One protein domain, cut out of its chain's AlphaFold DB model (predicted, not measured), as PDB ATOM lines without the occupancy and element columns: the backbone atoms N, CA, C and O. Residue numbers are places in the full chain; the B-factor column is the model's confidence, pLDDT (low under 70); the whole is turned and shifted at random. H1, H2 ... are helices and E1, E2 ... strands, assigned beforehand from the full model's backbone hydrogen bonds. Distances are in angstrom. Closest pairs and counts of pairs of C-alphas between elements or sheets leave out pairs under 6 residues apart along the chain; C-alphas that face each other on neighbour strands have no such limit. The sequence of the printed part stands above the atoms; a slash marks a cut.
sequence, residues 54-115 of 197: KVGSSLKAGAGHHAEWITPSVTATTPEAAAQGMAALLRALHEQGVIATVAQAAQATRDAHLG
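AT A GLANCE: This is residues 54 to 115 of the 197 residues of an uncharacterized protein of Streptomyces griseocarneus (UniProt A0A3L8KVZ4). Two helices, H1 and H2, meet near their ends in a wide V, and a long, thin hairpin of strands E1 and E2 runs along its open side, with H1 packed on the strand end. The 62 printed residues hold E1, E2, H1 and H2 in that order, mostly helix, with E1 and E2 antiparallel. The whole is a loose rod, radius of gyration of the C-alphas 14.0 A, spanning 47 by 23 by 16 A.

IN THESE COORDINATES: E1, residues 54 to 56, begins at C-alpha 54 (116.174, 152.455, 67.828). E2 is residues 73 to 76. H1, residues 79 to 95, is 24.3 A long. H2, residues 98 to 114, is 23.3 A long and ends at C-alpha 114 (101.659, 135.463, 95.729).

HOW THE PARTS SIT: In the hairpin E1 and E2, N 55 and O 74 are 2.9 A apart, within hydrogen-bond range. Residues 59 to 60 pair antiparallel with residues 69 to 70. The closest C-alphas of E2 and H1, Ala 76 and Ala 82, are 5.0 A apart. H1 and H2 are close but not clearly touching, Leu 93 to Ile 99 being their closest C-alphas at 6.1 A, with a steep tilt of 64 degrees, the same way. H2 is apart from E1 and E2. In H1 and H2 every O i to N i+4 pair is within hydrogen-bond range.

THE WHOLE: The C-alphas farthest apart, Thr 78 and Gly 115, are 46.9 A apart. The printed part has no cut. The link from E1 to E2 is long, 16 residues. Residues 113 to 115 have pLDDT under 70.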
ATOM      1  N   LYS A  54     116.468 153.399  66.744       93.81
ATOM      2  CA  LYS A  54     116.174 152.455  67.828       93.81
ATOM      3  C   LYS A  54     114.729 151.985  67.736       93.81
ATOM      4  O   LYS A  54     113.808 152.794  67.821       93.81
ATOM      5  N   VAL A  55     114.531 150.676  67.624       93.19
ATOM      6  CA  VAL A  55     113.209 150.040  67.656       93.19
ATOM      7  C   VAL A  55     113.096 149.232  68.942       93.19
ATOM      8  O   VAL A  55     113.943 148.387  69.228       93.19
ATOM      9  N   GLY A  56     112.060 149.508  69.730       93.94
ATOM     10  CA  GLY A  56     111.682 148.726  70.906       93.94
ATOM     11  C   GLY A  56     110.362 148.005  70.665       93.94
ATOM     12  O   GLY A  56     109.489 148.533  69.978       93.94
ATOM     13  N   SER A  57     110.213 146.808  71.225       92.38
ATOM     14  CA  SER A  57     108.944 146.081  71.247       92.38
ATOM     15  C   SER A  57     108.658 145.608  72.664       92.38
ATOM     16  O   SER A  57     109.589 145.303  73.402       92.38
ATOM     17  N   SER A  58     107.383 145.544  73.039       92.62
ATOM     18  CA  SER A  58     106.938 145.011  74.327       92.62
ATOM     19  C   SER A  58     106.048 143.808  74.059       92.62
ATOM     20  O   SER A  58     104.950 143.957  73.525       92.62
ATOM     21  N   LEU A  59     106.512 142.614  74.427       89.19
ATOM     22  CA  LEU A  59     105.720 141.393  74.334       89.19
ATOM     23  C   LEU A  59     105.148 141.071  75.707       89.19
ATOM     24  O   LEU A  59     105.895 140.946  76.675       89.19
ATOM     25  N   LYS A  60     103.825 140.922  75.770       88.62
ATOM     26  CA  LYS A  60     103.082 140.566  76.977       88.62
ATOM     27  C   LYS A  60     102.576 139.131  76.855       88.62
ATOM     28  O   LYS A  60     101.839 138.825  75.923       88.62
ATOM     29  N   ALA A  61     102.938 138.265  77.792       83.94
ATOM     30  CA  ALA A  61     102.673 136.825  77.698       83.94
ATOM     31  C   ALA A  61     101.275 136.401  78.206       83.94
ATOM     32  O   ALA A  61     101.058 135.255  78.587       83.94
ATOM     33  N   GLY A  62     100.295 137.314  78.218       80.56
ATOM     34  CA  GLY A  62      98.934 137.015  78.672       80.56
ATOM     35  C   GLY A  62      97.993 138.223  78.692       80.56
ATOM     36  O   GLY A  62      98.415 139.376  78.587       80.56
ATOM     37  N   ALA A  63      96.693 137.958  78.856       74.69
ATOM     38  CA  ALA A  63      95.643 138.983  78.815       74.69
ATOM     39  C   ALA A  63      95.510 139.814  80.114       74.69
ATOM     40  O   ALA A  63      94.931 140.897  80.095       74.69
ATOM     41  N   GLY A  64      96.067 139.355  81.241       77.50
ATOM     42  CA  GLY A  64      95.922 140.012  82.551       77.50
ATOM     43  C   GLY A  64      96.946 141.118  82.831       77.50
ATOM     44  O   GLY A  64      98.011 141.164  82.223       77.50
ATOM     45  N   HIS A  65      96.668 142.011  83.787       76.06
ATOM     46  CA  HIS A  65      97.632 143.033  84.241       76.06
ATOM     47  C   HIS A  65      98.884 142.438  84.914       76.06
ATOM     48  O   HIS A  65      99.924 143.085  84.937       76.06
ATOM     49  N   HIS A  66      98.795 141.194  85.392       74.38
ATOM     50  CA  HIS A  66      99.882 140.449  86.039       74.38
ATOM     51  C   HIS A  66     100.683 139.554  85.083       74.38
ATOM     52  O   HIS A  66     101.552 138.804  85.534       74.38
ATOM     53  N   ALA A  67     100.366 139.587  83.784       81.00
ATOM     54  CA  ALA A  67     101.160 138.875  82.794       81.00
ATOM     55  C   ALA A  67     102.580 139.443  82.775       81.00
ATOM     56  O   ALA A  67     102.779 140.623  83.041       81.00
ATOM     57  N   GLU A  68     103.552 138.606  82.464       84.50
ATOM     58  CA  GLU A  68     104.937 139.008  82.291       84.50
ATOM     59  C   GLU A  68     105.173 139.723  80.960       84.50
ATOM     60  O   GLU A  68     104.415 139.577  79.994       84.50
ATOM     61  N   TRP A  69     106.237 140.524  80.946       88.62
ATOM     62  CA  TRP A  69     106.581 141.426  79.860       88.62
ATOM     63  C   TRP A  69     108.059 141.226  79.545       88.62
ATOM     64  O   TRP A  69     108.884 141.150  80.457       88.62
ATOM     65  N   ILE A  70     108.399 141.188  78.264       91.69
ATOM     66  CA  ILE A  70     109.779 141.300  77.791       91.69
ATOM     67  C   ILE A  70     109.861 142.471  76.813       91.69
ATOM     68  O   ILE A  70     108.971 142.651  75.979       91.69
ATOM     69  N   THR A  71     110.914 143.281  76.935       95.50
ATOM     70  CA  THR A  71     111.080 144.532  76.182       95.50
ATOM     71  C   THR A  71     112.357 144.537  75.331       95.50
ATOM     72  O   THR A  71     113.305 145.267  75.634       95.50
ATOM     73  N   PRO A  72     112.444 143.706  74.274       94.12
ATOM     74  CA  PRO A  72     113.602 143.710  73.387       94.12
ATOM     75  C   PRO A  72     113.764 145.049  72.657       94.12
ATOM     76  O   PRO A  72     112.790 145.721  72.305       94.12
ATOM     77  N   SER A  73     115.016 145.409  72.370       96.62
ATOM     78  CA  SER A  73     115.348 146.583  71.565       96.62
ATOM     79  C   SER A  73     116.498 146.303  70.607       96.62
ATOM     80  O   SER A  73     117.433 145.592  70.967       96.62
ATOM     81  N   VAL A  74     116.447 146.913  69.426       95.81
ATOM     82  CA  VAL A  74     117.492 146.855  68.397       95.81
ATOM     83  C   VAL A  74     117.853 148.275  67.974       95.81
ATOM     84  O   VAL A  74     116.971 149.130  67.864       95.81
ATOM     85  N   THR A  75     119.139 148.521  67.736       94.81
ATOM     86  CA  THR A  75     119.653 149.748  67.120       94.81
ATOM     87  C   THR A  75     120.240 149.433  65.745       94.81
ATOM     88  O   THR A  75     120.855 148.384  65.555       94.81
ATOM     89  N   ALA A  76     120.023 150.309  64.763       93.31
ATOM     90  CA  ALA A  76     120.601 150.185  63.425       93.31
ATOM     91  C   ALA A  76     120.769 151.556  62.754       93.31
ATOM     92  O   ALA A  76     120.189 152.551  63.178       93.31
ATOM     93  N   THR A  77     121.534 151.610  61.666       93.31
ATOM     94  CA  THR A  77     121.781 152.842  60.893       93.31
ATOM     95  C   THR A  77     120.688 153.163  59.870       93.31
ATOM     96  O   THR A  77     120.703 154.239  59.281       93.31
ATOM     97  N   THR A  78     119.736 152.250  59.652       93.00
ATOM     98  CA  THR A  78     118.587 152.426  58.747       93.00
ATOM     99  C   THR A  78     117.321 151.833  59.380       93.00
ATOM    100  O   THR A  78     117.429 150.891  60.178       93.00
ATOM    101  N   PRO A  79     116.121 152.338  59.043       92.06
ATOM    102  CA  PRO A  79     114.874 151.807  59.586       92.06
ATOM    103  C   PRO A  79     114.592 150.369  59.121       92.06
ATOM    104  O   PRO A  79     114.123 149.555  59.918       92.06
ATOM    105  N   GLU A  80     114.931 150.013  57.878       95.44
ATOM    106  CA  GLU A  80     114.761 148.656  57.343       95.44
ATOM    107  C   GLU A  80     115.626 147.648  58.106       95.44
ATOM    108  O   GLU A  80     115.135 146.587  58.504       95.44
ATOM    109  N   ALA A  81     116.891 147.991  58.374       94.94
ATOM    110  CA  ALA A  81     117.782 147.141  59.158       94.94
ATOM    111  C   ALA A  81     117.303 146.997  60.611       94.94
ATOM    112  O   ALA A  81     117.380 145.903  61.170       94.94
ATOM    113  N   ALA A  82     116.758 148.060  61.217       96.12
ATOM    114  CA  ALA A  82     116.208 147.989  62.570       96.12
ATOM    115  C   ALA A  82     114.990 147.049  62.643       96.12
ATOM    116  O   ALA A  82     114.886 146.237  63.564       96.12
ATOM    117  N   ALA A  83     114.091 147.110  61.654       94.94
ATOM    118  CA  ALA A  83     112.923 146.234  61.571       94.94
ATOM    119  C   ALA A  83     113.312 144.763  61.331       94.94
ATOM    120  O   ALA A  83     112.817 143.869  62.023       94.94
ATOM    121  N   GLN A  84     114.232 144.505  60.394       97.31
ATOM    122  CA  GLN A  84     114.768 143.163  60.141       97.31
ATOM    123  C   GLN A  84     115.474 142.599  61.379       97.31
ATOM    124  O   GLN A  84     115.250 141.443  61.744       97.31
ATOM    125  N   GLY A  85     116.271 143.426  62.061       96.94
ATOM    126  CA  GLY A  85     116.940 143.065  63.304       96.94
ATOM    127  C   GLY A  85     115.954 142.746  64.426       96.94
ATOM    128  O   GLY A  85     116.137 141.751  65.120       96.94
ATOM    129  N   MET A  86     114.868 143.514  64.571       97.44
ATOM    130  CA  MET A  86     113.810 143.207  65.541       97.44
ATOM    131  C   MET A  86     113.145 141.857  65.236       97.44
ATOM    132  O   MET A  86     112.984 141.036  66.136       97.44
ATOM    133  N   ALA A  87     112.810 141.577  63.974       97.00
ATOM    134  CA  ALA A  87     112.230 140.292  63.585       97.00
ATOM    135  C   ALA A  87     113.190 139.113  63.843       97.00
ATOM    136  O   ALA A  87     112.771 138.073  64.358       97.00
ATOM    137  N   ALA A  88     114.476 139.279  63.522       97.56
ATOM    138  CA  ALA A  88     115.508 138.282  63.791       97.56
ATOM    139  C   ALA A  88     115.704 138.052  65.298       97.56
ATOM    140  O   ALA A  88     115.771 136.905  65.733       97.56
ATOM    141  N   LEU A  89     115.718 139.123  66.097       97.31
ATOM    142  CA  LEU A  89     115.813 139.049  67.552       97.31
ATOM    143  C   LEU A  89     114.622 138.298  68.151       97.31
ATOM    144  O   LEU A  89     114.821 137.398  68.958       97.31
ATOM    145  N   LEU A  90     113.390 138.613  67.741       95.88
ATOM    146  CA  LEU A  90     112.199 137.911  68.233       95.88
ATOM    147  C   LEU A  90     112.230 136.416  67.892       95.88
ATOM    148  O   LEU A  90     111.894 135.592  68.744       95.88
ATOM    149  N   ARG A  91     112.687 136.053  66.686       97.50
ATOM    150  CA  ARG A  91     112.881 134.650  66.299       97.50
ATOM    151  C   ARG A  91     113.950 133.972  67.158       97.50
ATOM    152  O   ARG A  91     113.691 132.901  67.692       97.50
ATOM    153  N   ALA A  92     115.097 134.617  67.360       97.44
ATOM    154  CA  ALA A  92     116.169 134.085  68.197       97.44
ATOM    155  C   ALA A  92     115.721 133.902  69.657       97.44
ATOM    156  O   ALA A  92     115.998 132.872  70.260       97.44
ATOM    157  N   LEU A  93     114.974 134.854  70.225       95.31
ATOM    158  CA  LEU A  93     114.413 134.737  71.577       95.31
ATOM    159  C   LEU A  93     113.453 133.548  71.708       95.31
ATOM    160  O   LEU A  93     113.400 132.914  72.764       95.31
ATOM    161  N   HIS A  94     112.696 133.251  70.653       95.31
ATOM    162  CA  HIS A  94     111.842 132.072  70.598       95.31
ATOM    163  C   HIS A  94     112.663 130.778  70.493       95.31
ATOM    164  O   HIS A  94     112.502 129.893  71.329       95.31
ATOM    165  N   GLU A  95     113.575 130.687  69.520       97.44
ATOM    166  CA  GLU A  95     114.400 129.497  69.254       97.44
ATOM    167  C   GLU A  95     115.325 129.139  70.426       97.44
ATOM    168  O   GLU A  95     115.498 127.966  70.742       97.44
ATOM    169  N   GLN A  96     115.877 130.142  71.113       97.62
ATOM    170  CA  GLN A  96     116.713 129.958  72.306       97.62
ATOM    171  C   GLN A  96     115.888 129.731  73.586       97.62
ATOM    172  O   GLN A  96     116.443 129.667  74.680       97.62
ATOM    173  N   GLY A  97     114.556 129.663  73.483       94.69
ATOM    174  CA  GLY A  97     113.670 129.414  74.618       94.69
ATOM    175  C   GLY A  97     113.603 130.550  75.643       94.69
ATOM    176  O   GLY A  97     113.024 130.364  76.709       94.69
ATOM    177  N   VAL A  98     114.139 131.739  75.347       92.06
ATOM    178  CA  VAL A  98     114.154 132.880  76.282       92.06
ATOM    179  C   VAL A  98     112.736 133.276  76.681       92.06
ATOM    180  O   VAL A  98     112.480 133.526  77.855       92.06
ATOM    181  N   ILE A  99     111.799 133.273  75.730       90.19
ATOM    182  CA  ILE A  99     110.386 133.581  76.002       90.19
ATOM    183  C   ILE A  99     109.804 132.591  77.023       90.19
ATOM    184  O   ILE A  99     109.166 133.005  77.990       90.19
ATOM    185  N   ALA A 100     110.062 131.292  76.838       90.00
ATOM    186  CA  ALA A 100     109.587 130.251  77.745       90.00
ATOM    187  C   ALA A 100     110.229 130.378  79.134       90.00
ATOM    188  O   ALA A 100     109.530 130.307  80.142       90.00
ATOM    189  N   THR A 101     111.535 130.637  79.193       91.56
ATOM    190  CA  THR A 101     112.270 130.841  80.447       91.56
ATOM    191  C   THR A 101     111.758 132.056  81.217       91.56
ATOM    192  O   THR A 101     111.558 131.969  82.426       91.56
ATOM    193  N   VAL A 102     111.496 133.180  80.543       88.00
ATOM    194  CA  VAL A 102     110.934 134.382  81.183       88.00
ATOM    195  C   VAL A 102     109.533 134.104  81.727       88.00
ATOM    196  O   VAL A 102     109.248 134.474  82.865       88.00
ATOM    197  N   ALA A 103     108.687 133.404  80.967       86.88
ATOM    198  CA  ALA A 103     107.361 133.003  81.429       86.88
ATOM    199  C   ALA A 103     107.431 132.095  82.672       86.88
ATOM    200  O   ALA A 103     106.729 132.327  83.656       86.88
ATOM    201  N   GLN A 104     108.332 131.107  82.672       87.19
ATOM    202  CA  GLN A 104     108.560 130.221  83.818       87.19
ATOM    203  C   GLN A 104     109.103 130.971  85.039       87.19
ATOM    204  O   GLN A 104     108.614 130.763  86.146       87.19
ATOM    205  N   ALA A 105     110.074 131.868  84.859       85.19
ATOM    206  CA  ALA A 105     110.635 132.669  85.946       85.19
ATOM    207  C   ALA A 105     109.590 133.616  86.553       85.19
ATOM    208  O   ALA A 105     109.514 133.769  87.776       85.19
ATOM    209  N   ALA A 106     108.747 134.216  85.710       83.50
ATOM    210  CA  ALA A 106     107.627 135.023  86.166       83.50
ATOM    211  C   ALA A 106     106.615 134.182  86.948       83.50
ATOM    212  O   ALA A 106     106.182 134.597  88.024       83.50
ATOM    213  N   GLN A 107     106.290 132.982  86.459       82.12
ATOM    214  CA  GLN A 107     105.416 132.054  87.168       82.12
ATOM    215  C   GLN A 107     106.002 131.651  88.522       82.12
ATOM    216  O   GLN A 107     105.327 131.809  89.530       82.12
ATOM    217  N   ALA A 108     107.271 131.249  88.576       82.19
ATOM    218  CA  ALA A 108     107.944 130.894  89.823       82.19
ATOM    219  C   ALA A 108     107.968 132.064  90.820       82.19
ATOM    220  O   ALA A 108     107.759 131.877  92.016       82.19
ATOM    221  N   THR A 109     108.173 133.290  90.329       79.44
ATOM    222  CA  THR A 109     108.118 134.497  91.163       79.44
ATOM    223  C   THR A 109     106.719 134.698  91.738       79.44
ATOM    224  O   THR A 109     106.593 134.946  92.938       79.44
ATOM    225  N   ARG A 110     105.671 134.544  90.916       75.19
ATOM    226  CA  ARG A 110     104.271 134.585  91.364       75.19
ATOM    227  C   ARG A 110     103.995 133.497  92.394       75.19
ATOM    228  O   ARG A 110     103.475 133.810  93.454       75.19
ATOM    229  N   ASP A 111     104.400 132.261  92.141       76.06
ATOM    230  CA  ASP A 111     104.151 131.147  93.054       76.06
ATOM    231  C   ASP A 111     104.828 131.365  94.414       76.06
ATOM    232  O   ASP A 111     104.220 131.117  95.458       76.06
ATOM    233  N   ALA A 112     106.053 131.901  94.409       77.94
ATOM    234  CA  ALA A 112     106.822 132.182  95.617       77.94
ATOM    235  C   ALA A 112     106.328 133.412  96.405       77.94
ATOM    236  O   ALA A 112     106.444 133.428  97.627       77.94
ATOM    237  N   HIS A 113     105.795 134.441  95.735       65.31
ATOM    238  CA  HIS A 113     105.466 135.728  96.375       65.31
ATOM    239  C   HIS A 113     103.961 135.991  96.515       65.31
ATOM    240  O   HIS A 113     103.565 136.798  97.354       65.31
ATOM    241  N   LEU A 114     103.122 135.328  95.718       61.81
ATOM    242  CA  LEU A 114     101.659 135.463  95.729       61.81
ATOM    243  C   LEU A 114     100.947 134.219  96.279       61.81
ATOM    244  O   LEU A 114      99.722 134.214  96.326       61.81
ATOM    245  N   GLY A 115     101.694 133.196  96.715       53.81
ATOM    246  CA  GLY A 115     101.139 131.941  97.220       53.81
ATOM    247  C   GLY A 115     100.510 131.131  96.091       53.81
ATOM    248  O   GLY A 115      99.331 131.297  95.806       53.81
TER     249      GLY A 115